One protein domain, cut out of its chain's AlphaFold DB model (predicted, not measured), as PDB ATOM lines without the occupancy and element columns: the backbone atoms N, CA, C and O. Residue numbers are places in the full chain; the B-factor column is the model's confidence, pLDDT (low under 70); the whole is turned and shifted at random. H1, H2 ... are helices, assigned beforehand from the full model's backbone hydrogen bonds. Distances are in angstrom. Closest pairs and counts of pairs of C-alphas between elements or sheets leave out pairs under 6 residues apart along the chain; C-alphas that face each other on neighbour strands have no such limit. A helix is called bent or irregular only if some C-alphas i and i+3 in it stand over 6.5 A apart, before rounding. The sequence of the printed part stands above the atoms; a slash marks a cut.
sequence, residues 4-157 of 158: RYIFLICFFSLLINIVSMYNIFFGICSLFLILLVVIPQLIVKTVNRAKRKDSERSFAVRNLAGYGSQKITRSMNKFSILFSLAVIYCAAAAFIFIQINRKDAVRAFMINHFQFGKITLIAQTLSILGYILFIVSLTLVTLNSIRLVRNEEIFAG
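This is residues 4 to 157 of the 158 residues of an uncharacterized protein of Virgibacillus dakarensis (UniProt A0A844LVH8). The model is a long rod of helices: the three long helices H2, H4 and H6 run along its length, and the shorter H1 packs on H2 and H6, together an up-and-down bundle of four in which each helix runs against the one before it. Two short helices lie across the ends of the rod, H3 at one and H5 at the other, and the very short H7 folds back from the end of H6 to pack on H4. The printed part has 154 residues with seven named helices, H1 to H7 in that order, and no named strand; its class is all helix. It is loose, with a radius of gyration of the C-alphas of 19.8 A, and spans 66 by 24 by 24 A.

H1, residues 4 to 20, begins at C-alpha 4 (-11.984, 50.861, -58.783) and is 24.0 A long. H2, residues 24 to 52, covers 42.4 A; it is neither bent nor irregular, but only just: C-alphas 37 and 40 are 6.4 A apart. H3 is residues 59 to 66, 10.9 A. H4, residues 71 to 101, covers 44.7 A from C-alpha 71 at (8.863, 35.001, -45.014). H5 is residues 103 to 114, 16.1 A. H6, residues 121 to 151, covers 45.0 A. H7, residues 153 to 156, is 5.0 A long and ends at C-alpha 156 (0.569, 39.561, -43.742).

H2 and H6 are the hubs, touching four helices each. They touch each other through residues 26 to 37 of H2 and 131 to 145 of H6, the same way at a shallow tilt of 29 degrees; their closest C-alphas, Leu 33 and Val 141, are 6.7 A apart. H1 and H2 form a helical hairpin at 23 degrees, closest at the C-alphas of Leu 14 and Gly 27, 4.8 A. H1 touches H6, opposite ways at 30 degrees, with the C-alphas of Asn 17 and Gly 130 closest at 4.9 A. H4 touches H2, opposite ways at 13 degrees, with the C-alphas of Cys 29 and Ile 88 closest at 6.5 A. H4 and H6 only just touch, with 3 pairs of C-alphas within 8 A, the closest being Lys 78 and Val 149 at 6.2 A. H1 and H4 are apart. H3 touches residues 46 to 51 of H2, about perpendicular at 75 degrees, the C-alphas of Lys 51 and Ala 65 closest at 4.9 A. H5 touches no helix; it is close to H4 but not clearly touching, its Val 106 C-alpha 6.8 A from that of Gln 99. H7 touches H4, closest at the C-alphas of Arg 74 and Phe 155, 4.8 A, and touches H6 only at the corner. Each O i to N i+4 pair is within hydrogen-bond range in H1, H3, H4, H5 and H6, and 23 of 25 are in H2; H7 is too short for such a pair.

The C-alphas farthest apart, Ser 55 and Lys 118, are 66.6 A apart. The printed part has no cut and no long link. Mean pLDDT of the printed part is 83.8; it is under 70 at residues 21 to 22, 54 to 57, 114 to 120 and 157.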
ATOM      1  N   ARG A   4     -11.559  50.227 -57.523       86.50
ATOM      2  CA  ARG A   4     -11.984  50.861 -58.783       86.50
ATOM      3  C   ARG A   4     -12.138  52.383 -58.665       86.50
ATOM      4  O   ARG A   4     -11.742  53.091 -59.577       86.50
ATOM      5  N   TYR A   5     -12.662  52.882 -57.546       88.62
ATOM      6  CA  TYR A   5     -12.833  54.322 -57.336       88.62
ATOM      7  C   TYR A   5     -11.503  55.024 -57.056       88.62
ATOM      8  O   TYR A   5     -11.297  56.130 -57.534       88.62
ATOM      9  N   ILE A   6     -10.578  54.364 -56.349       90.19
ATOM     10  CA  ILE A   6      -9.228  54.901 -56.117       90.19
ATOM     11  C   ILE A   6      -8.501  55.047 -57.457       90.19
ATOM     12  O   ILE A   6      -7.956  56.105 -57.742       90.19
ATOM     13  N   PHE A   7      -8.579  54.024 -58.315       91.94
ATOM     14  CA  PHE A   7      -8.038  54.090 -59.672       91.94
ATOM     15  C   PHE A   7      -8.634  55.251 -60.478       91.94
ATOM     16  O   PHE A   7      -7.881  56.014 -61.070       91.94
ATOM     17  N   LEU A   8      -9.965  55.413 -60.474       91.81
ATOM     18  CA  LEU A   8     -10.627  56.508 -61.192       91.81
ATOM     19  C   LEU A   8     -10.169  57.881 -60.692       91.81
ATOM     20  O   LEU A   8      -9.877  58.748 -61.506       91.81
ATOM     21  N   ILE A   9     -10.057  58.073 -59.377       91.06
ATOM     22  CA  ILE A   9      -9.594  59.338 -58.792       91.06
ATOM     23  C   ILE A   9      -8.142  59.623 -59.202       91.06
ATOM     24  O   ILE A   9      -7.845  60.731 -59.646       91.06
ATOM     25  N   CYS A  10      -7.256  58.622 -59.154       91.94
ATOM     26  CA  CYS A  10      -5.878  58.776 -59.629       91.94
ATOM     27  C   CYS A  10      -5.807  59.052 -61.139       91.94
ATOM     28  O   CYS A  10      -4.978  59.843 -61.581       91.94
ATOM     29  N   PHE A  11      -6.686  58.436 -61.930       92.88
ATOM     30  CA  PHE A  11      -6.773  58.660 -63.370       92.88
ATOM     31  C   PHE A  11      -7.261  60.076 -63.703       92.88
ATOM     32  O   PHE A  11      -6.658  60.750 -64.532       92.88
ATOM     33  N   PHE A  12      -8.285  60.580 -63.010       92.06
ATOM     34  CA  PHE A  12      -8.713  61.974 -63.157       92.06
ATOM     35  C   PHE A  12      -7.643  62.959 -62.683       92.06
ATOM     36  O   PHE A  12      -7.412  63.962 -63.354       92.06
ATOM     37  N   SER A  13      -6.939  62.654 -61.585       90.62
ATOM     38  CA  SER A  13      -5.771  63.426 -61.144       90.62
ATOM     39  C   SER A  13      -4.700  63.488 -62.236       90.62
ATOM     40  O   SER A  13      -4.193  64.566 -62.528       90.62
ATOM     41  N   LEU A  14      -4.383  62.359 -62.879       91.94
ATOM     42  CA  LEU A  14      -3.437  62.299 -63.993       91.94
ATOM     43  C   LEU A  14      -3.894  63.181 -65.161       91.94
ATOM     44  O   LEU A  14      -3.132  64.038 -65.601       91.94
ATOM     45  N   LEU A  15      -5.132  63.001 -65.633       89.88
ATOM     46  CA  LEU A  15      -5.673  63.761 -66.761       89.88
ATOM     47  C   LEU A  15      -5.653  65.263 -66.485       89.88
ATOM     48  O   LEU A  15      -5.142  66.027 -67.298       89.88
ATOM     49  N   ILE A  16      -6.154  65.691 -65.326       86.56
ATOM     50  CA  ILE A  16      -6.234  67.113 -64.985       86.56
ATOM     51  C   ILE A  16      -4.836  67.711 -64.814       86.56
ATOM     52  O   ILE A  16      -4.597  68.817 -65.289       86.56
ATOM     53  N   ASN A  17      -3.890  66.995 -64.201       85.69
ATOM     54  CA  ASN A  17      -2.530  67.507 -64.025       85.69
ATOM     55  C   ASN A  17      -1.722  67.548 -65.333       85.69
ATOM     56  O   ASN A  17      -0.925  68.469 -65.506       85.69
ATOM     57  N   ILE A  18      -1.951  66.614 -66.265       82.25
ATOM     58  CA  ILE A  18      -1.362  66.666 -67.613       82.25
ATOM     59  C   ILE A  18      -1.974  67.817 -68.417       82.25
ATOM     60  O   ILE A  18      -1.235  68.610 -68.990       82.25
ATOM     61  N   VAL A  19      -3.304  67.952 -68.429       78.88
ATOM     62  CA  VAL A  19      -4.004  69.009 -69.184       78.88
ATOM     63  C   VAL A  19      -3.702  70.398 -68.623       78.88
ATOM     64  O   VAL A  19      -3.567  71.355 -69.378       78.88
ATOM     65  N   SER A  20      -3.545  70.511 -67.303       72.50
ATOM     66  CA  SER A  20      -3.112  71.738 -66.632       72.50
ATOM     67  C   SER A  20      -1.731  72.202 -67.106       72.50
ATOM     68  O   SER A  20      -1.477  73.404 -67.098       72.50
ATOM     69  N   MET A  21      -0.857  71.278 -67.538       66.62
ATOM     70  CA  MET A  21       0.527  71.490 -67.998       66.62
ATOM     71  C   MET A  21       1.468  72.087 -66.925       66.62
ATOM     72  O   MET A  21       2.583  71.606 -66.749       66.62
ATOM     73  N   TYR A  22       1.011  73.035 -66.101       67.12
ATOM     74  CA  TYR A  22       1.702  73.576 -64.921       67.12
ATOM     75  C   TYR A  22       1.970  72.538 -63.830       67.12
ATOM     76  O   TYR A  22       2.837  72.740 -62.983       67.12
ATOM     77  N   ASN A  23       1.239  71.426 -63.863       76.06
ATOM     78  CA  ASN A  23       1.353  70.342 -62.900       76.06
ATOM     79  C   ASN A  23       1.890  69.058 -63.547       76.06
ATOM     80  O   ASN A  23       1.632  67.969 -63.036       76.06
ATOM     81  N   ILE A  24       2.636  69.151 -64.654       77.62
ATOM     82  CA  ILE A  24       3.133  67.974 -65.382       77.62
ATOM     83  C   ILE A  24       3.903  67.001 -64.473       77.62
ATOM     84  O   ILE A  24       3.714  65.790 -64.562       77.62
ATOM     85  N   PHE A  25       4.669  67.518 -63.506       82.94
ATOM     86  CA  PHE A  25       5.364  66.711 -62.499       82.94
ATOM     87  C   PHE A  25       4.404  65.969 -61.550       82.94
ATOM     88  O   PHE A  25       4.622  64.796 -61.246       82.94
ATOM     89  N   PHE A  26       3.292  66.589 -61.141       84.50
ATOM     90  CA  PHE A  26       2.230  65.891 -60.403       84.50
ATOM     91  C   PHE A  26       1.453  64.909 -61.285       84.50
ATOM     92  O   PHE A  26       0.961  63.897 -60.786       84.50
ATOM     93  N   GLY A  27       1.376  65.163 -62.595       84.81
ATOM     94  CA  GLY A  27       0.915  64.192 -63.584       84.81
ATOM     95  C   GLY A  27       1.783  62.934 -63.550       84.81
ATOM     96  O   GLY A  27       1.267  61.835 -63.350       84.81
ATOM     97  N   ILE A  28       3.107  63.092 -63.611       85.88
ATOM     98  CA  ILE A  28       4.063  61.982 -63.480       85.88
ATOM     99  C   ILE A  28       3.868  61.244 -62.145       85.88
ATOM    100  O   ILE A  28       3.714  60.024 -62.140       85.88
ATOM    101  N   CYS A  29       3.779  61.947 -61.009       88.88
ATOM    102  CA  CYS A  29       3.499  61.297 -59.720       88.88
ATOM    103  C   CYS A  29       2.154  60.553 -59.703       88.88
ATOM    104  O   CYS A  29       2.054  59.471 -59.125       88.88
ATOM    105  N   SER A  30       1.121  61.095 -60.355       90.50
ATOM    106  CA  SER A  30      -0.193  60.446 -60.464       90.50
ATOM    107  C   SER A  30      -0.115  59.123 -61.235       90.50
ATOM    108  O   SER A  30      -0.802  58.170 -60.873       90.50
ATOM    109  N   LEU A  31       0.763  59.016 -62.239       92.00
ATOM    110  CA  LEU A  31       1.029  57.753 -62.936       92.00
ATOM    111  C   LEU A  31       1.597  56.695 -61.975       92.00
ATOM    112  O   LEU A  31       1.126  55.557 -61.955       92.00
ATOM    113  N   PHE A  32       2.563  57.070 -61.131       92.38
ATOM    114  CA  PHE A  32       3.131  56.160 -60.131       92.38
ATOM    115  C   PHE A  32       2.108  55.736 -59.070       92.38
ATOM    116  O   PHE A  32       2.097  54.573 -58.664       92.38
ATOM    117  N   LEU A  33       1.195  56.629 -58.674       92.12
ATOM    118  CA  LEU A  33       0.066  56.276 -57.807       92.12
ATOM    119  C   LEU A  33      -0.838  55.217 -58.452       92.12
ATOM    120  O   LEU A  33      -1.218  54.252 -57.788       92.12
ATOM    121  N   ILE A  34      -1.135  55.343 -59.749       93.88
ATOM    122  CA  ILE A  34      -1.908  54.336 -60.494       93.88
ATOM    123  C   ILE A  34      -1.175  52.991 -60.506       93.88
ATOM    124  O   ILE A  34      -1.782  51.963 -60.198       93.88
ATOM    125  N   LEU A  35       0.126  52.982 -60.813       93.19
ATOM    126  CA  LEU A  35       0.938  51.760 -60.812       93.19
ATOM    127  C   LEU A  35       0.929  51.077 -59.438       93.19
ATOM    128  O   LEU A  35       0.741  49.860 -59.358       93.19
ATOM    129  N   LEU A  36       1.039  51.855 -58.359       92.81
ATOM    130  CA  LEU A  36       1.003  51.353 -56.986       92.81
ATOM    131  C   LEU A  36      -0.371  50.787 -56.587       92.81
ATOM    132  O   LEU A  36      -0.457  49.928 -55.713       92.81
ATOM    133  N   VAL A  37      -1.454  51.210 -57.240       92.62
ATOM    134  CA  VAL A  37      -2.779  50.595 -57.069       92.62
ATOM    135  C   VAL A  37      -2.899  49.315 -57.893       92.62
ATOM    136  O   VAL A  37      -3.414  48.311 -57.401       92.62
ATOM    137  N   VAL A  38      -2.450  49.334 -59.148       91.88
ATOM    138  CA  VAL A  38      -2.672  48.246 -60.109       91.88
ATOM    139  C   VAL A  38      -1.776  47.043 -59.826       91.88
ATOM    140  O   VAL A  38      -2.282  45.922 -59.742       91.88
ATOM    141  N   ILE A  39      -0.469  47.247 -59.650       91.19
ATOM    142  CA  ILE A  39       0.509  46.152 -59.557       91.19
ATOM    143  C   ILE A  39       0.224  45.235 -58.354       91.19
ATOM    144  O   ILE A  39       0.046  44.031 -58.570       91.19
ATOM    145  N   PRO A  40       0.068  45.735 -57.109       89.38
ATOM    146  CA  PRO A  40      -0.229  44.868 -55.967       89.38
ATOM    147  C   PRO A  40      -1.544  44.102 -56.134       89.38
ATOM    148  O   PRO A  40      -1.640  42.934 -55.771       89.38
ATOM    149  N   GLN A  41      -2.557  44.730 -56.739       88.81
ATOM    150  CA  GLN A  41      -3.852  44.099 -56.997       88.81
ATOM    151  C   GLN A  41      -3.756  42.975 -58.034       88.81
ATOM    152  O   GLN A  41      -4.434  41.954 -57.899       88.81
ATOM    153  N   LEU A  42      -2.925  43.140 -59.068       89.56
ATOM    154  CA  LEU A  42      -2.654  42.090 -60.049       89.56
ATOM    155  C   LEU A  42      -1.912  40.912 -59.416       89.56
ATOM    156  O   LEU A  42      -2.289  39.768 -59.673       89.56
ATOM    157  N   ILE A  43      -0.928  41.175 -58.551       88.56
ATOM    158  CA  ILE A  43      -0.203  40.131 -57.815       88.56
ATOM    159  C   ILE A  43      -1.176  39.342 -56.933       88.56
ATOM    160  O   ILE A  43      -1.263  38.120 -57.056       88.56
ATOM    161  N   VAL A  44      -1.981  40.035 -56.120       88.88
ATOM    162  CA  VAL A  44      -2.992  39.411 -55.248       88.88
ATOM    163  C   VAL A  44      -3.959  38.540 -56.044       88.88
ATOM    164  O   VAL A  44      -4.170  37.373 -55.715       88.88
ATOM    165  N   LYS A  45      -4.517  39.066 -57.138       88.56
ATOM    166  CA  LYS A  45      -5.441  38.304 -57.988       88.56
ATOM    167  C   LYS A  45      -4.780  37.083 -58.616       88.56
ATOM    168  O   LYS A  45      -5.413  36.032 -58.675       88.56
ATOM    169  N   THR A  46      -3.547  37.215 -59.095       87.25
ATOM    170  CA  THR A  46      -2.820  36.125 -59.756       87.25
ATOM    171  C   THR A  46      -2.517  34.998 -58.776       87.25
ATOM    172  O   THR A  46      -2.815  33.842 -59.072       87.25
ATOM    173  N   VAL A  47      -2.034  35.326 -57.576       86.88
ATOM    174  CA  VAL A  47      -1.764  34.334 -56.524       86.88
ATOM    175  C   VAL A  47      -3.056  33.665 -56.053       86.88
ATOM    176  O   VAL A  47      -3.117  32.440 -55.984       86.88
ATOM    177  N   ASN A  48      -4.128  34.426 -55.811       86.12
ATOM    178  CA  ASN A  48      -5.410  33.853 -55.387       86.12
ATOM    179  C   ASN A  48      -6.031  32.951 -56.465       86.12
ATOM    180  O   ASN A  48      -6.632  31.928 -56.146       86.12
ATOM    181  N   ARG A  49      -5.865  33.289 -57.750       86.12
ATOM    182  CA  ARG A  49      -6.262  32.411 -58.863       86.12
ATOM    183  C   ARG A  49      -5.420  31.138 -58.913       86.12
ATOM    184  O   ARG A  49      -5.985  30.072 -59.131       86.12
ATOM    185  N   ALA A  50      -4.108  31.237 -58.697       84.06
ATOM    186  CA  ALA A  50      -3.218  30.077 -58.662       84.06
ATOM    187  C   ALA A  50      -3.568  29.126 -57.507       84.06
ATOM    188  O   ALA A  50      -3.608  27.917 -57.715       84.06
ATOM    189  N   LYS A  51      -3.907  29.665 -56.326       81.88
ATOM    190  CA  LYS A  51      -4.348  28.882 -55.159       81.88
ATOM    191  C   LYS A  51      -5.626  28.077 -55.414       81.88
ATOM    192  O   LYS A  51      -5.725  26.962 -54.926       81.88
ATOM    193  N   ARG A  52      -6.577  28.616 -56.188       82.38
ATOM    194  CA  ARG A  52      -7.884  27.985 -56.470       82.38
ATOM    195  C   ARG A  52      -7.856  26.871 -57.521       82.38
ATOM    196  O   ARG A  52      -8.857  26.186 -57.682       82.38
ATOM    197  N   LYS A  53      -6.767  26.721 -58.279       77.69
ATOM    198  CA  LYS A  53      -6.619  25.619 -59.239       77.69
ATOM    199  C   LYS A  53      -5.944  24.436 -58.543       77.69
ATOM    200  O   LYS A  53      -4.757  24.538 -58.211       77.69
ATOM    201  N   ASP A  54      -6.683  23.343 -58.356       60.31
ATOM    202  CA  ASP A  54      -6.183  22.083 -57.793       60.31
ATOM    203  C   ASP A  54      -6.114  20.946 -58.823       60.31
ATOM    204  O   ASP A  54      -6.926  20.871 -59.743       60.31
ATOM    205  N   SER A  55      -5.127  20.068 -58.590       49.34
ATOM    206  CA  SER A  55      -4.842  18.719 -59.132       49.34
ATOM    207  C   SER A  55      -3.807  18.491 -60.259       49.34
ATOM    208  O   SER A  55      -3.074  17.518 -60.141       49.34
ATOM    209  N   GLU A  56      -3.569  19.374 -61.241       57.44
ATOM    210  CA  GLU A  56      -2.582  19.089 -62.328       57.44
ATOM    211  C   GLU A  56      -1.536  20.201 -62.549       57.44
ATOM    212  O   GLU A  56      -1.361  20.756 -63.636       57.44
ATOM    213  N   ARG A  57      -0.841  20.633 -61.489       65.00
ATOM    214  CA  ARG A  57      -0.010  21.847 -61.581       65.00
ATOM    215  C   ARG A  57       1.321  21.642 -62.318       65.00
ATOM    216  O   ARG A  57       2.221  20.954 -61.824       65.00
ATOM    217  N   SER A  58       1.535  22.434 -63.371       77.69
ATOM    218  CA  SER A  58       2.881  22.806 -63.830       77.69
ATOM    219  C   SER A  58       3.685  23.454 -62.688       77.69
ATOM    220  O   SER A  58       3.123  24.053 -61.762       77.69
ATOM    221  N   PHE A  59       5.016  23.328 -62.725       78.94
ATOM    222  CA  PHE A  59       5.923  23.876 -61.703       78.94
ATOM    223  C   PHE A  59       5.659  25.368 -61.411       78.94
ATOM    224  O   PHE A  59       5.634  25.792 -60.254       78.94
ATOM    225  N   ALA A  60       5.337  26.150 -62.446       81.06
ATOM    226  CA  ALA A  60       5.042  27.578 -62.333       81.06
ATOM    227  C   ALA A  60       3.800  27.891 -61.472       81.06
ATOM    228  O   ALA A  60       3.834  28.807 -60.650       81.06
ATOM    229  N   VAL A  61       2.710  27.123 -61.606       82.06
ATOM    230  CA  VAL A  61       1.470  27.358 -60.837       82.06
ATOM    231  C   VAL A  61       1.667  27.018 -59.356       82.06
ATOM    232  O   VAL A  61       1.142  27.719 -58.491       82.06
ATOM    233  N   ARG A  62       2.471  25.988 -59.050       79.06
ATOM    234  CA  ARG A  62       2.856  25.638 -57.670       79.06
ATOM    235  C   ARG A  62       3.646  26.761 -57.004       79.06
ATOM    236  O   ARG A  62       3.279  27.184 -55.909       79.06
ATOM    237  N   ASN A  63       4.660  27.289 -57.688       82.12
ATOM    238  CA  ASN A  63       5.475  28.380 -57.152       82.12
ATOM    239  C   ASN A  63       4.662  29.667 -56.950       82.12
ATOM    240  O   ASN A  63       4.797  30.316 -55.915       82.12
ATOM    241  N   LEU A  64       3.764  30.009 -57.880       83.44
ATOM    242  CA  LEU A  64       2.883  31.175 -57.742       83.44
ATOM    243  C   LEU A  64       1.901  31.042 -56.571       83.44
ATOM    244  O   LEU A  64       1.685  32.010 -55.846       83.44
ATOM    245  N   ALA A  65       1.331  29.856 -56.346       81.25
ATOM    246  CA  ALA A  65       0.450  29.615 -55.202       81.25
ATOM    247  C   ALA A  65       1.194  29.740 -53.856       81.25
ATOM    248  O   ALA A  65       0.620  30.228 -52.879       81.25
ATOM    249  N   GLY A  66       2.474  29.348 -53.823       79.00
ATOM    250  CA  GLY A  66       3.367  29.469 -52.666       79.00
ATOM    251  C   GLY A  66       4.057  30.829 -52.509       79.00
ATOM    252  O   GLY A  66       4.744  31.048 -51.518       79.00
ATOM    253  N   TYR A  67       3.872  31.776 -53.433       81.19
ATOM    254  CA  TYR A  67       4.612  33.045 -53.434       81.19
ATOM    255  C   TYR A  67       4.480  33.823 -52.108       81.19
ATOM    256  O   TYR A  67       5.457  34.348 -51.582       81.19
ATOM    257  N   GLY A  68       3.285  33.840 -51.509       75.50
ATOM    258  CA  GLY A  68       3.028  34.505 -50.224       75.50
ATOM    259  C   GLY A  68       3.431  33.718 -48.966       75.50
ATOM    260  O   GLY A  68       3.418  34.282 -47.870       75.50
ATOM    261  N   SER A  69       3.785  32.430 -49.075       80.62
ATOM    262  CA  SER A  69       4.077  31.581 -47.905       80.62
ATOM    263  C   SER A  69       5.499  31.767 -47.368       80.62
ATOM    264  O   SER A  69       5.751  31.533 -46.182       80.62
ATOM    265  N   GLN A  70       6.417  32.284 -48.184       84.56
ATOM    266  CA  GLN A  70       7.803  32.530 -47.796       84.56
ATOM    267  C   GLN A  70       7.958  33.856 -47.032       84.56
ATOM    268  O   GLN A  70       7.525  34.917 -47.486       84.56
ATOM    269  N   LYS A  71       8.630  33.817 -45.870       86.06
ATOM    270  CA  LYS A  71       8.863  35.001 -45.014       86.06
ATOM    271  C   LYS A  71       9.638  36.108 -45.743       86.06
ATOM    272  O   LYS A  71       9.309  37.281 -45.574       86.06
ATOM    273  N   ILE A  72      10.622  35.732 -46.565       87.12
ATOM    274  CA  ILE A  72      11.441  36.663 -47.358       87.12
ATOM    275  C   ILE A  72      10.561  37.408 -48.369       87.12
ATOM    276  O   ILE A  72      10.539  38.636 -48.357       87.12
ATOM    277  N   THR A  73       9.755  36.688 -49.154       86.38
ATOM    278  CA  THR A  73       8.841  37.279 -50.143       86.38
ATOM    279  C   THR A  73       7.852  38.247 -49.505       86.38
ATOM    280  O   THR A  73       7.677  39.361 -49.991       86.38
ATOM    281  N   ARG A  74       7.265  37.887 -48.353       87.88
ATOM    282  CA  ARG A  74       6.391  38.802 -47.597       87.88
ATOM    283  C   ARG A  74       7.115  40.077 -47.173       87.88
ATOM    284  O   ARG A  74       6.556  41.164 -47.302       87.88
ATOM    285  N   SER A  75       8.344  39.954 -46.670       87.50
ATOM    286  CA  SER A  75       9.158  41.104 -46.265       87.50
ATOM    287  C   SER A  75       9.456  42.025 -47.452       87.50
ATOM    288  O   SER A  75       9.199  43.225 -47.377       87.50
ATOM    289  N   MET A  76       9.886  41.459 -48.585       89.12
ATOM    290  CA  MET A  76      10.157  42.208 -49.818       89.12
ATOM    291  C   MET A  76       8.903  42.895 -50.372       89.12
ATOM    292  O   MET A  76       8.958  44.053 -50.787       89.12
ATOM    293  N   ASN A  77       7.748  42.230 -50.326       89.44
ATOM    294  CA  ASN A  77       6.472  42.801 -50.756       89.44
ATOM    295  C   ASN A  77       6.042  43.989 -49.877       89.44
ATOM    296  O   ASN A  77       5.563  44.999 -50.388       89.44
ATOM    297  N   LYS A  78       6.238  43.914 -48.553       90.12
ATOM    298  CA  LYS A  78       5.978  45.058 -47.661       90.12
ATOM    299  C   LYS A  78       6.954  46.197 -47.914       90.12
ATOM    300  O   LYS A  78       6.531  47.344 -48.038       90.12
ATOM    301  N   PHE A  79       8.242  45.874 -47.989       90.94
ATOM    302  CA  PHE A  79       9.294  46.858 -48.197       90.94
ATOM    303  C   PHE A  79       9.106  47.599 -49.522       90.94
ATOM    304  O   PHE A  79       9.160  48.820 -49.532       90.94
ATOM    305  N   SER A  80       8.793  46.897 -50.613       91.25
ATOM    306  CA  SER A  80       8.557  47.517 -51.924       91.25
ATOM    307  C   SER A  80       7.379  48.494 -51.925       91.25
ATOM    308  O   SER A  80       7.507  49.576 -52.494       91.25
ATOM    309  N   ILE A  81       6.264  48.183 -51.249       92.19
ATOM    310  CA  ILE A  81       5.141  49.128 -51.102       92.19
ATOM    311  C   ILE A  81       5.563  50.360 -50.294       92.19
ATOM    312  O   ILE A  81       5.301  51.485 -50.717       92.19
ATOM    313  N   LEU A  82       6.215  50.160 -49.143       91.12
ATOM    314  CA  LEU A  82       6.647  51.262 -48.275       91.12
ATOM    315  C   LEU A  82       7.686  52.152 -48.961       91.12
ATOM    316  O   LEU A  82       7.569  53.373 -48.918       91.12
ATOM    317  N   PHE A  83       8.657  51.544 -49.637       93.44
ATOM    318  CA  PHE A  83       9.673  52.238 -50.414       93.44
ATOM    319  C   PHE A  83       9.047  53.032 -51.564       93.44
ATOM    320  O   PHE A  83       9.345  54.211 -51.722       93.44
ATOM    321  N   SER A  84       8.116  52.433 -52.315       93.44
ATOM    322  CA  SER A  84       7.417  53.127 -53.405       93.44
ATOM    323  C   SER A  84       6.636  54.339 -52.896       93.44
ATOM    324  O   SER A  84       6.706  55.408 -53.496       93.44
ATOM    325  N   LEU A  85       5.932  54.204 -51.765       93.62
ATOM    326  CA  LEU A  85       5.264  55.338 -51.123       93.62
ATOM    327  C   LEU A  85       6.274  56.415 -50.726       93.62
ATOM    328  O   LEU A  85       6.074  57.573 -51.078       93.62
ATOM    329  N   ALA A  86       7.362  56.048 -50.046       93.88
ATOM    330  CA  ALA A  86       8.385  56.997 -49.613       93.88
ATOM    331  C   ALA A  86       8.973  57.785 -50.794       93.88
ATOM    332  O   ALA A  86       9.046  59.009 -50.734       93.88
ATOM    333  N   VAL A  87       9.303  57.109 -51.900       94.50
ATOM    334  CA  VAL A  87       9.803  57.755 -53.123       94.50
ATOM    335  C   VAL A  87       8.774  58.727 -53.702       94.50
ATOM    336  O   VAL A  87       9.135  59.853 -54.038       94.50
ATOM    337  N   ILE A  88       7.493  58.344 -53.774       93.69
ATOM    338  CA  ILE A  88       6.426  59.227 -54.273       93.69
ATOM    339  C   ILE A  88       6.251  60.452 -53.366       93.69
ATOM    340  O   ILE A  88       6.117  61.563 -53.877       93.69
ATOM    341  N   TYR A  89       6.284  60.283 -52.040       93.50
ATOM    342  CA  TYR A  89       6.207  61.398 -51.088       93.50
ATOM    343  C   TYR A  89       7.405  62.345 -51.223       93.50
ATOM    344  O   TYR A  89       7.211  63.559 -51.289       93.50
ATOM    345  N   CYS A  90       8.627  61.814 -51.327       94.12
ATOM    346  CA  CYS A  90       9.830  62.621 -51.539       94.12
ATOM    347  C   CYS A  90       9.779  63.381 -52.870       94.12
ATOM    348  O   CYS A  90      10.061  64.578 -52.902       94.12
ATOM    349  N   ALA A  91       9.367  62.722 -53.958       91.81
ATOM    350  CA  ALA A  91       9.207  63.357 -55.263       91.81
ATOM    351  C   ALA A  91       8.136  64.457 -55.228       91.81
ATOM    352  O   ALA A  91       8.376  65.570 -55.687       91.81
ATOM    353  N   ALA A  92       6.979  64.184 -54.617       89.88
ATOM    354  CA  ALA A  92       5.920  65.173 -54.445       89.88
ATOM    355  C   ALA A  92       6.400  66.395 -53.648       89.88
ATOM    356  O   ALA A  92       6.162  67.523 -54.073       89.88
ATOM    357  N   ALA A  93       7.117  66.188 -52.540       90.00
ATOM    358  CA  ALA A  93       7.678  67.272 -51.738       90.00
ATOM    359  C   ALA A  93       8.703  68.103 -52.528       90.00
ATOM    360  O   ALA A  93       8.651  69.334 -52.501       90.00
ATOM    361  N   ALA A  94       9.587  67.446 -53.287       89.75
ATOM    362  CA  ALA A  94      10.548  68.120 -54.155       89.75
ATOM    363  C   ALA A  94       9.850  68.958 -55.237       89.75
ATOM    364  O   ALA A  94      10.232  70.104 -55.469       89.75
ATOM    365  N   PHE A  95       8.790  68.436 -55.862       87.44
ATOM    366  CA  PHE A  95       8.038  69.173 -56.877       87.44
ATOM    367  C   PHE A  95       7.276  70.365 -56.300       87.44
ATOM    368  O   PHE A  95       7.321  71.441 -56.892       87.44
ATOM    369  N   ILE A  96       6.668  70.226 -55.115       85.56
ATOM    370  CA  ILE A  96       6.066  71.357 -54.391       85.56
ATOM    371  C   ILE A  96       7.125  72.431 -54.121       85.56
ATOM    372  O   ILE A  96       6.912  73.608 -54.416       85.56
ATOM    373  N   PHE A  97       8.290  72.030 -53.606       87.12
ATOM    374  CA  PHE A  97       9.384  72.949 -53.309       87.12
ATOM    375  C   PHE A  97       9.871  73.690 -54.562       87.12
ATOM    376  O   PHE A  97      10.018  74.913 -54.524       87.12
ATOM    377  N   ILE A  98      10.082  72.980 -55.675       85.00
ATOM    378  CA  ILE A  98      10.501  73.575 -56.952       85.00
ATOM    379  C   ILE A  98       9.430  74.541 -57.469       85.00
ATOM    380  O   ILE A  98       9.758  75.651 -57.881       85.00
ATOM    381  N   GLN A  99       8.153  74.167 -57.413       79.12
ATOM    382  CA  GLN A  99       7.062  74.995 -57.928       79.12
ATOM    383  C   GLN A  99       6.888  76.301 -57.139       79.12
ATOM    384  O   GLN A  99       6.545  77.326 -57.730       79.12
ATOM    385  N   ILE A 100       7.178  76.289 -55.834       82.06
ATOM    386  CA  ILE A 100       7.145  77.482 -54.977       82.06
ATOM    387  C   ILE A 100       8.405  78.339 -55.167       82.06
ATOM    388  O   ILE A 100       8.296  79.536 -55.421       82.06
ATOM    389  N   ASN A 101       9.600  77.746 -55.081       86.19
ATOM    390  CA  ASN A 101      10.864  78.496 -55.044       86.19
ATOM    391  C   ASN A 101      11.409  78.867 -56.429       86.19
ATOM    392  O   ASN A 101      12.248  79.756 -56.552       86.19
ATOM    393  N   ARG A 102      10.981  78.169 -57.483       83.69
ATOM    394  CA  ARG A 102      11.474  78.341 -58.859       83.69
ATOM    395  C   ARG A 102      10.328  78.570 -59.844       83.69
ATOM    396  O   ARG A 102      10.410  78.160 -60.999       83.69
ATOM    397  N   LYS A 103       9.273  79.258 -59.400       75.50
ATOM    398  CA  LYS A 103       8.057  79.525 -60.184       75.50
ATOM    399  C   LYS A 103       8.347  80.123 -61.566       75.50
ATOM    400  O   LYS A 103       7.784  79.656 -62.554       75.50
ATOM    401  N   ASP A 104       9.242  81.105 -61.650       77.50
ATOM    402  CA  ASP A 104       9.581  81.760 -62.922       77.50
ATOM    403  C   ASP A 104      10.361  80.841 -63.862       77.50
ATOM    404  O   ASP A 104      10.093  80.822 -65.061       77.50
ATOM    405  N   ALA A 105      11.259  80.012 -63.324       79.44
ATOM    406  CA  ALA A 105      11.993  79.024 -64.108       79.44
ATOM    407  C   ALA A 105      11.064  77.921 -64.636       79.44
ATOM    408  O   ALA A 105      11.163  77.545 -65.802       79.44
ATOM    409  N   VAL A 106      10.114  77.450 -63.818       76.31
ATOM    410  CA  VAL A 106       9.072  76.510 -64.260       76.31
ATOM    411  C   VAL A 106       8.221  77.152 -65.353       76.31
ATOM    412  O   VAL A 106       8.004  76.549 -66.399       76.31
ATOM    413  N   ARG A 107       7.787  78.404 -65.171       74.69
ATOM    414  CA  ARG A 107       7.008  79.129 -66.183       74.69
ATOM    415  C   ARG A 107       7.782  79.297 -67.494       74.69
ATOM    416  O   ARG A 107       7.210  79.056 -68.553       74.69
ATOM    417  N   ALA A 108       9.056  79.678 -67.429       77.50
ATOM    418  CA  ALA A 108       9.922  79.826 -68.596       77.50
ATOM    419  C   ALA A 108      10.144  78.486 -69.314       77.50
ATOM    420  O   ALA A 108      10.016  78.420 -70.533       77.50
ATOM    421  N   PHE A 109      10.391  77.406 -68.566       77.69
ATOM    422  CA  PHE A 109      10.481  76.052 -69.113       77.69
ATOM    423  C   PHE A 109       9.210  75.671 -69.881       77.69
ATOM    424  O   PHE A 109       9.301  75.220 -71.024       77.69
ATOM    425  N   MET A 110       8.038  75.930 -69.288       73.06
ATOM    426  CA  MET A 110       6.743  75.638 -69.902       73.06
ATOM    427  C   MET A 110       6.500  76.447 -71.184       73.06
ATOM    428  O   MET A 110       6.061  75.885 -72.184       73.06
ATOM    429  N   ILE A 111       6.805  77.748 -71.178       73.94
ATOM    430  CA  ILE A 111       6.641  78.617 -72.356       73.94
ATOM    431  C   ILE A 111       7.578  78.179 -73.492       73.94
ATOM    432  O   ILE A 111       7.139  78.081 -74.635       73.94
ATOM    433  N   ASN A 112       8.837  77.863 -73.172       73.50
ATOM    434  CA  ASN A 112       9.861  77.531 -74.165       73.50
ATOM    435  C   ASN A 112       9.673  76.148 -74.806       73.50
ATOM    436  O   ASN A 112      10.001  75.985 -75.976       73.50
ATOM    437  N   HIS A 113       9.157  75.160 -74.067       73.88
ATOM    438  CA  HIS A 113       9.023  73.785 -74.574       73.88
ATOM    439  C   HIS A 113       7.622  73.449 -75.082       73.88
ATOM    440  O   HIS A 113       7.483  72.566 -75.921       73.88
ATOM    441  N   PHE A 114       6.588  74.140 -74.595       67.81
ATOM    442  CA  PHE A 114       5.201  73.810 -74.918       67.81
ATOM    443  C   PHE A 114       4.444  74.946 -75.639       67.81
ATOM    444  O   PHE A 114       3.245  74.815 -75.858       67.81
ATOM    445  N   GLN A 115       5.128  76.037 -76.032       57.66
ATOM    446  CA  GLN A 115       4.603  77.169 -76.827       57.66
ATOM    447  C   GLN A 115       3.216  77.682 -76.390       57.66
ATOM    448  O   GLN A 115       2.301  77.841 -77.196       57.66
ATOM    449  N   PHE A 116       3.037  77.966 -75.099       59.12
ATOM    450  CA  PHE A 116       1.746  78.443 -74.601       59.12
ATOM    451  C   PHE A 116       1.614  79.971 -74.635       59.12
ATOM    452  O   PHE A 116       2.375  80.705 -73.999       59.12
ATOM    453  N   GLY A 117       0.578  80.436 -75.342       53.41
ATOM    454  CA  GLY A 117       0.033  81.790 -75.233       53.41
ATOM    455  C   GLY A 117      -0.583  82.059 -73.852       53.41
ATOM    456  O   GLY A 117      -0.804  81.138 -73.069       53.41
ATOM    457  N   LYS A 118      -0.813  83.346 -73.553       55.91
ATOM    458  CA  LYS A 118      -1.239  83.922 -72.258       55.91
ATOM    459  C   LYS A 118      -2.042  82.971 -71.352       55.91
ATOM    460  O   LYS A 118      -3.033  82.382 -71.769       55.91
ATOM    461  N   ILE A 119      -1.650  82.935 -70.076       58.00
ATOM    462  CA  ILE A 119      -2.311  82.185 -68.998       58.00
ATOM    463  C   ILE A 119      -3.806  82.522 -68.969       58.00
ATOM    464  O   ILE A 119      -4.180  83.635 -68.604       58.00
ATOM    465  N   THR A 120      -4.656  81.565 -69.339       66.88
ATOM    466  CA  THR A 120      -6.111  81.707 -69.232       66.88
ATOM    467  C   THR A 120      -6.574  81.326 -67.824       66.88
ATOM    468  O   THR A 120      -5.959  80.491 -67.155       66.88
ATOM    469  N   LEU A 121      -7.683  81.918 -67.370       71.00
ATOM    470  CA  LEU A 121      -8.309  81.610 -66.075       71.00
ATOM    471  C   LEU A 121      -8.552  80.093 -65.909       71.00
ATOM    472  O   LEU A 121      -8.322  79.530 -64.843       71.00
ATOM    473  N   ILE A 122      -8.916  79.420 -67.007       74.06
ATOM    474  CA  ILE A 122      -9.175  77.974 -67.081       74.06
ATOM    475  C   ILE A 122      -7.938  77.152 -66.682       74.06
ATOM    476  O   ILE A 122      -8.055  76.202 -65.908       74.06
ATOM    477  N   ALA A 123      -6.745  77.524 -67.159       72.00
ATOM    478  CA  ALA A 123      -5.509  76.809 -66.838       72.00
ATOM    479  C   ALA A 123      -5.140  76.933 -65.348       72.00
ATOM    480  O   ALA A 123      -4.674  75.971 -64.736       72.00
ATOM    481  N   GLN A 124      -5.408  78.091 -64.734       74.44
ATOM    482  CA  GLN A 124      -5.203  78.285 -63.295       74.44
ATOM    483  C   GLN A 124      -6.175  77.441 -62.465       74.44
ATOM    484  O   GLN A 124      -5.755  76.774 -61.518       74.44
ATOM    485  N   THR A 125      -7.457  77.409 -62.839       80.56
ATOM    486  CA  THR A 125      -8.460  76.582 -62.153       80.56
ATOM    487  C   THR A 125      -8.115  75.094 -62.242       80.56
ATOM    488  O   THR A 125      -8.157  74.393 -61.230       80.56
ATOM    489  N   LEU A 126      -7.703  74.612 -63.421       82.31
ATOM    490  CA  LEU A 126      -7.257  73.227 -63.616       82.31
ATOM    491  C   LEU A 126      -6.002  72.895 -62.799       82.31
ATOM    492  O   LEU A 126      -5.890  71.783 -62.287       82.31
ATOM    493  N   SER A 127      -5.082  73.846 -62.620       81.06
ATOM    494  CA  SER A 127      -3.901  73.650 -61.772       81.06
ATOM    495  C   SER A 127      -4.261  73.461 -60.298       81.06
ATOM    496  O   SER A 127      -3.776  72.518 -59.667       81.06
ATOM    497  N   ILE A 128      -5.161  74.283 -59.756       83.44
ATOM    498  CA  ILE A 128      -5.605  74.151 -58.359       83.44
ATOM    499  C   ILE A 128      -6.366  72.832 -58.163       83.44
ATOM    500  O   ILE A 128      -6.074  72.076 -57.235       83.44
ATOM    501  N   LEU A 129      -7.302  72.517 -59.066       87.19
ATOM    502  CA  LEU A 129      -8.067  71.267 -59.016       87.19
ATOM    503  C   LEU A 129      -7.162  70.036 -59.118       87.19
ATOM    504  O   LEU A 129      -7.337  69.080 -58.362       87.19
ATOM    505  N   GLY A 130      -6.175  70.070 -60.014       86.94
ATOM    506  CA  GLY A 130      -5.203  68.994 -60.176       86.94
ATOM    507  C   GLY A 130      -4.388  68.743 -58.909       86.94
ATOM    508  O   GLY A 130      -4.165  67.589 -58.544       86.94
ATOM    509  N   TYR A 131      -4.012  69.804 -58.192       86.56
ATOM    510  CA  TYR A 131      -3.287  69.691 -56.927       86.56
ATOM    511  C   TYR A 131      -4.142  69.066 -55.815       86.56
ATOM    512  O   TYR A 131      -3.703  68.137 -55.133       86.56
ATOM    513  N   ILE A 132      -5.396  69.510 -55.671       90.44
ATOM    514  CA  ILE A 132      -6.337  68.945 -54.690       90.44
ATOM    515  C   ILE A 132      -6.579  67.460 -54.982       90.44
ATOM    516  O   ILE A 132      -6.478  66.621 -54.083       90.44
ATOM    517  N   LEU A 133      -6.846  67.113 -56.244       91.88
ATOM    518  CA  LEU A 133      -7.046  65.724 -56.660       91.88
ATOM    519  C   LEU A 133      -5.805  64.862 -56.441       91.88
ATOM    520  O   LEU A 133      -5.942  63.691 -56.081       91.88
ATOM    521  N   PHE A 134      -4.611  65.425 -56.611       92.12
ATOM    522  CA  PHE A 134      -3.367  64.726 -56.329       92.12
ATOM    523  C   PHE A 134      -3.230  64.393 -54.838       92.12
ATOM    524  O   PHE A 134      -2.949  63.244 -54.500       92.12
ATOM    525  N   ILE A 135      -3.503  65.347 -53.941       92.31
ATOM    526  CA  ILE A 135      -3.477  65.108 -52.487       92.31
ATOM    527  C   ILE A 135      -4.487  64.025 -52.101       92.31
ATOM    528  O   ILE A 135      -4.136  63.068 -51.412       92.31
ATOM    529  N   VAL A 136      -5.725  64.133 -52.592       94.31
ATOM    530  CA  VAL A 136      -6.771  63.133 -52.329       94.31
ATOM    531  C   VAL A 136      -6.346  61.754 -52.843       94.31
ATOM    532  O   VAL A 136      -6.488  60.756 -52.132       94.31
ATOM    533  N   SER A 137      -5.776  61.690 -54.048       94.06
ATOM    534  CA  SER A 137      -5.233  60.458 -54.629       94.06
ATOM    535  C   SER A 137      -4.151  59.852 -53.739       94.06
ATOM    536  O   SER A 137      -4.222  58.669 -53.410       94.06
ATOM    537  N   LEU A 138      -3.185  60.660 -53.305       94.25
ATOM    538  CA  LEU A 138      -2.080  60.232 -52.454       94.25
ATOM    539  C   LEU A 138      -2.597  59.644 -51.134       94.25
ATOM    540  O   LEU A 138      -2.225  58.529 -50.772       94.25
ATOM    541  N   THR A 139      -3.524  60.326 -50.457       93.75
ATOM    542  CA  THR A 139      -4.132  59.833 -49.211       93.75
ATOM    543  C   THR A 139      -4.868  58.507 -49.416       93.75
ATOM    544  O   THR A 139      -4.678  57.565 -48.642       93.75
ATOM    545  N   LEU A 140      -5.688  58.393 -50.467       94.50
ATOM    546  CA  LEU A 140      -6.445  57.170 -50.752       94.50
ATOM    547  C   LEU A 140      -5.534  55.986 -51.090       94.50
ATOM    548  O   LEU A 140      -5.784  54.869 -50.626       94.50
ATOM    549  N   VAL A 141      -4.473  56.216 -51.867       94.31
ATOM    550  CA  VAL A 141      -3.486  55.186 -52.199       94.31
ATOM    551  C   VAL A 141      -2.721  54.748 -50.956       94.31
ATOM    552  O   VAL A 141      -2.587  53.546 -50.739       94.31
ATOM    553  N   THR A 142      -2.307  55.674 -50.090       93.94
ATOM    554  CA  THR A 142      -1.649  55.347 -48.816       93.94
ATOM    555  C   THR A 142      -2.538  54.465 -47.935       93.94
ATOM    556  O   THR A 142      -2.102  53.406 -47.479       93.94
ATOM    557  N   LEU A 143      -3.815  54.827 -47.759       93.31
ATOM    558  CA  LEU A 143      -4.770  54.020 -46.990       93.31
ATOM    559  C   LEU A 143      -4.976  52.625 -47.601       93.31
ATOM    560  O   LEU A 143      -5.015  51.624 -46.882       93.31
ATOM    561  N   ASN A 144      -5.083  52.538 -48.930       92.62
ATOM    562  CA  ASN A 144      -5.223  51.264 -49.631       92.62
ATOM    563  C   ASN A 144      -3.976  50.378 -49.485       92.62
ATOM    564  O   ASN A 144      -4.106  49.180 -49.242       92.62
ATOM    565  N   SER A 145      -2.784  50.962 -49.572       91.31
ATOM    566  CA  SER A 145      -1.508  50.275 -49.372       91.31
ATOM    567  C   SER A 145      -1.367  49.732 -47.949       91.31
ATOM    568  O   SER A 145      -1.016  48.566 -47.771       91.31
ATOM    569  N   ILE A 146      -1.732  50.518 -46.928       90.69
ATOM    570  CA  ILE A 146      -1.763  50.056 -45.528       90.69
ATOM    571  C   ILE A 146      -2.737  48.883 -45.372       90.69
ATOM    572  O   ILE A 146      -2.403  47.879 -44.736       90.69
ATOM    573  N   ARG A 147      -3.931  48.979 -45.972       90.69
ATOM    574  CA  ARG A 147      -4.930  47.903 -45.942       90.69
ATOM    575  C   ARG A 147      -4.391  46.617 -46.570       90.69
ATOM    576  O   ARG A 147      -4.555  45.554 -45.982       90.69
ATOM    577  N   LEU A 148      -3.753  46.716 -47.738       88.88
ATOM    578  CA  LEU A 148      -3.140  45.583 -48.439       88.88
ATOM    579  C   LEU A 148      -2.076  44.906 -47.573       88.88
ATOM    580  O   LEU A 148      -2.148  43.705 -47.333       88.88
ATOM    581  N   VAL A 149      -1.142  45.692 -47.031       88.56
ATOM    582  CA  VAL A 149      -0.042  45.184 -46.200       88.56
ATOM    583  C   VAL A 149      -0.540  44.464 -44.939       88.56
ATOM    584  O   VAL A 149       0.094  43.506 -44.491       88.56
ATOM    585  N   ARG A 150      -1.660  44.914 -44.358       86.19
ATOM    586  CA  ARG A 150      -2.228  44.353 -43.121       86.19
ATOM    587  C   ARG A 150      -3.131  43.136 -43.336       86.19
ATOM    588  O   ARG A 150      -3.176  42.277 -42.453       86.19
ATOM    589  N   ASN A 151      -3.852  43.078 -44.457       85.19
ATOM    590  CA  ASN A 151      -4.974  42.147 -44.615       85.19
ATOM    591  C   ASN A 151      -4.748  41.053 -45.664       85.19
ATOM    592  O   ASN A 151      -5.407  40.025 -45.581       85.19
ATOM    593  N   GLU A 152      -3.861  41.245 -46.639       84.38
ATOM    594  CA  GLU A 152      -3.641  40.251 -47.697       84.38
ATOM    595  C   GLU A 152      -2.564  39.236 -47.292       84.38
ATOM    596  O   GLU A 152      -1.478  39.620 -46.852       84.38
ATOM    597  N   GLU A 153      -2.818  37.942 -47.506       80.19
ATOM    598  CA  GLU A 153      -1.934  36.829 -47.103       80.19
ATOM    599  C   GLU A 153      -0.503  36.968 -47.656       80.19
ATOM    600  O   GLU A 153       0.483  36.674 -46.984       80.19
ATOM    601  N   ILE A 154      -0.371  37.511 -48.870       82.62
ATOM    602  CA  ILE A 154       0.904  37.711 -49.588       82.62
ATOM    603  C   ILE A 154       1.810  38.746 -48.900       82.62
ATOM    604  O   ILE A 154       3.013  38.809 -49.162       82.62
ATOM    605  N   PHE A 155       1.236  39.541 -48.001       80.06
ATOM    606  CA  PHE A 155       1.936  40.535 -47.205       80.06
ATOM    607  C   PHE A 155       1.909  40.133 -45.727       80.06
ATOM    608  O   PHE A 155       2.955  40.055 -45.087       80.06
ATOM    609  N   ALA A 156       0.742  39.828 -45.166       77.38
ATOM    610  CA  ALA A 156       0.569  39.561 -43.742       77.38
ATOM    611  C   ALA A 156       0.987  38.144 -43.313       77.38
ATOM    612  O   ALA A 156       1.383  37.973 -42.164       77.38
ATOM    613  N   GLY A 157       0.952  37.158 -44.217       67.00
ATOM    614  CA  GLY A 157       1.183  35.745 -43.889       67.00
ATOM    615  C   GLY A 157       0.077  35.124 -43.038       67.00
ATOM    616  O   GLY A 157       0.360  34.187 -42.299       67.00
TER     617      GLY A 157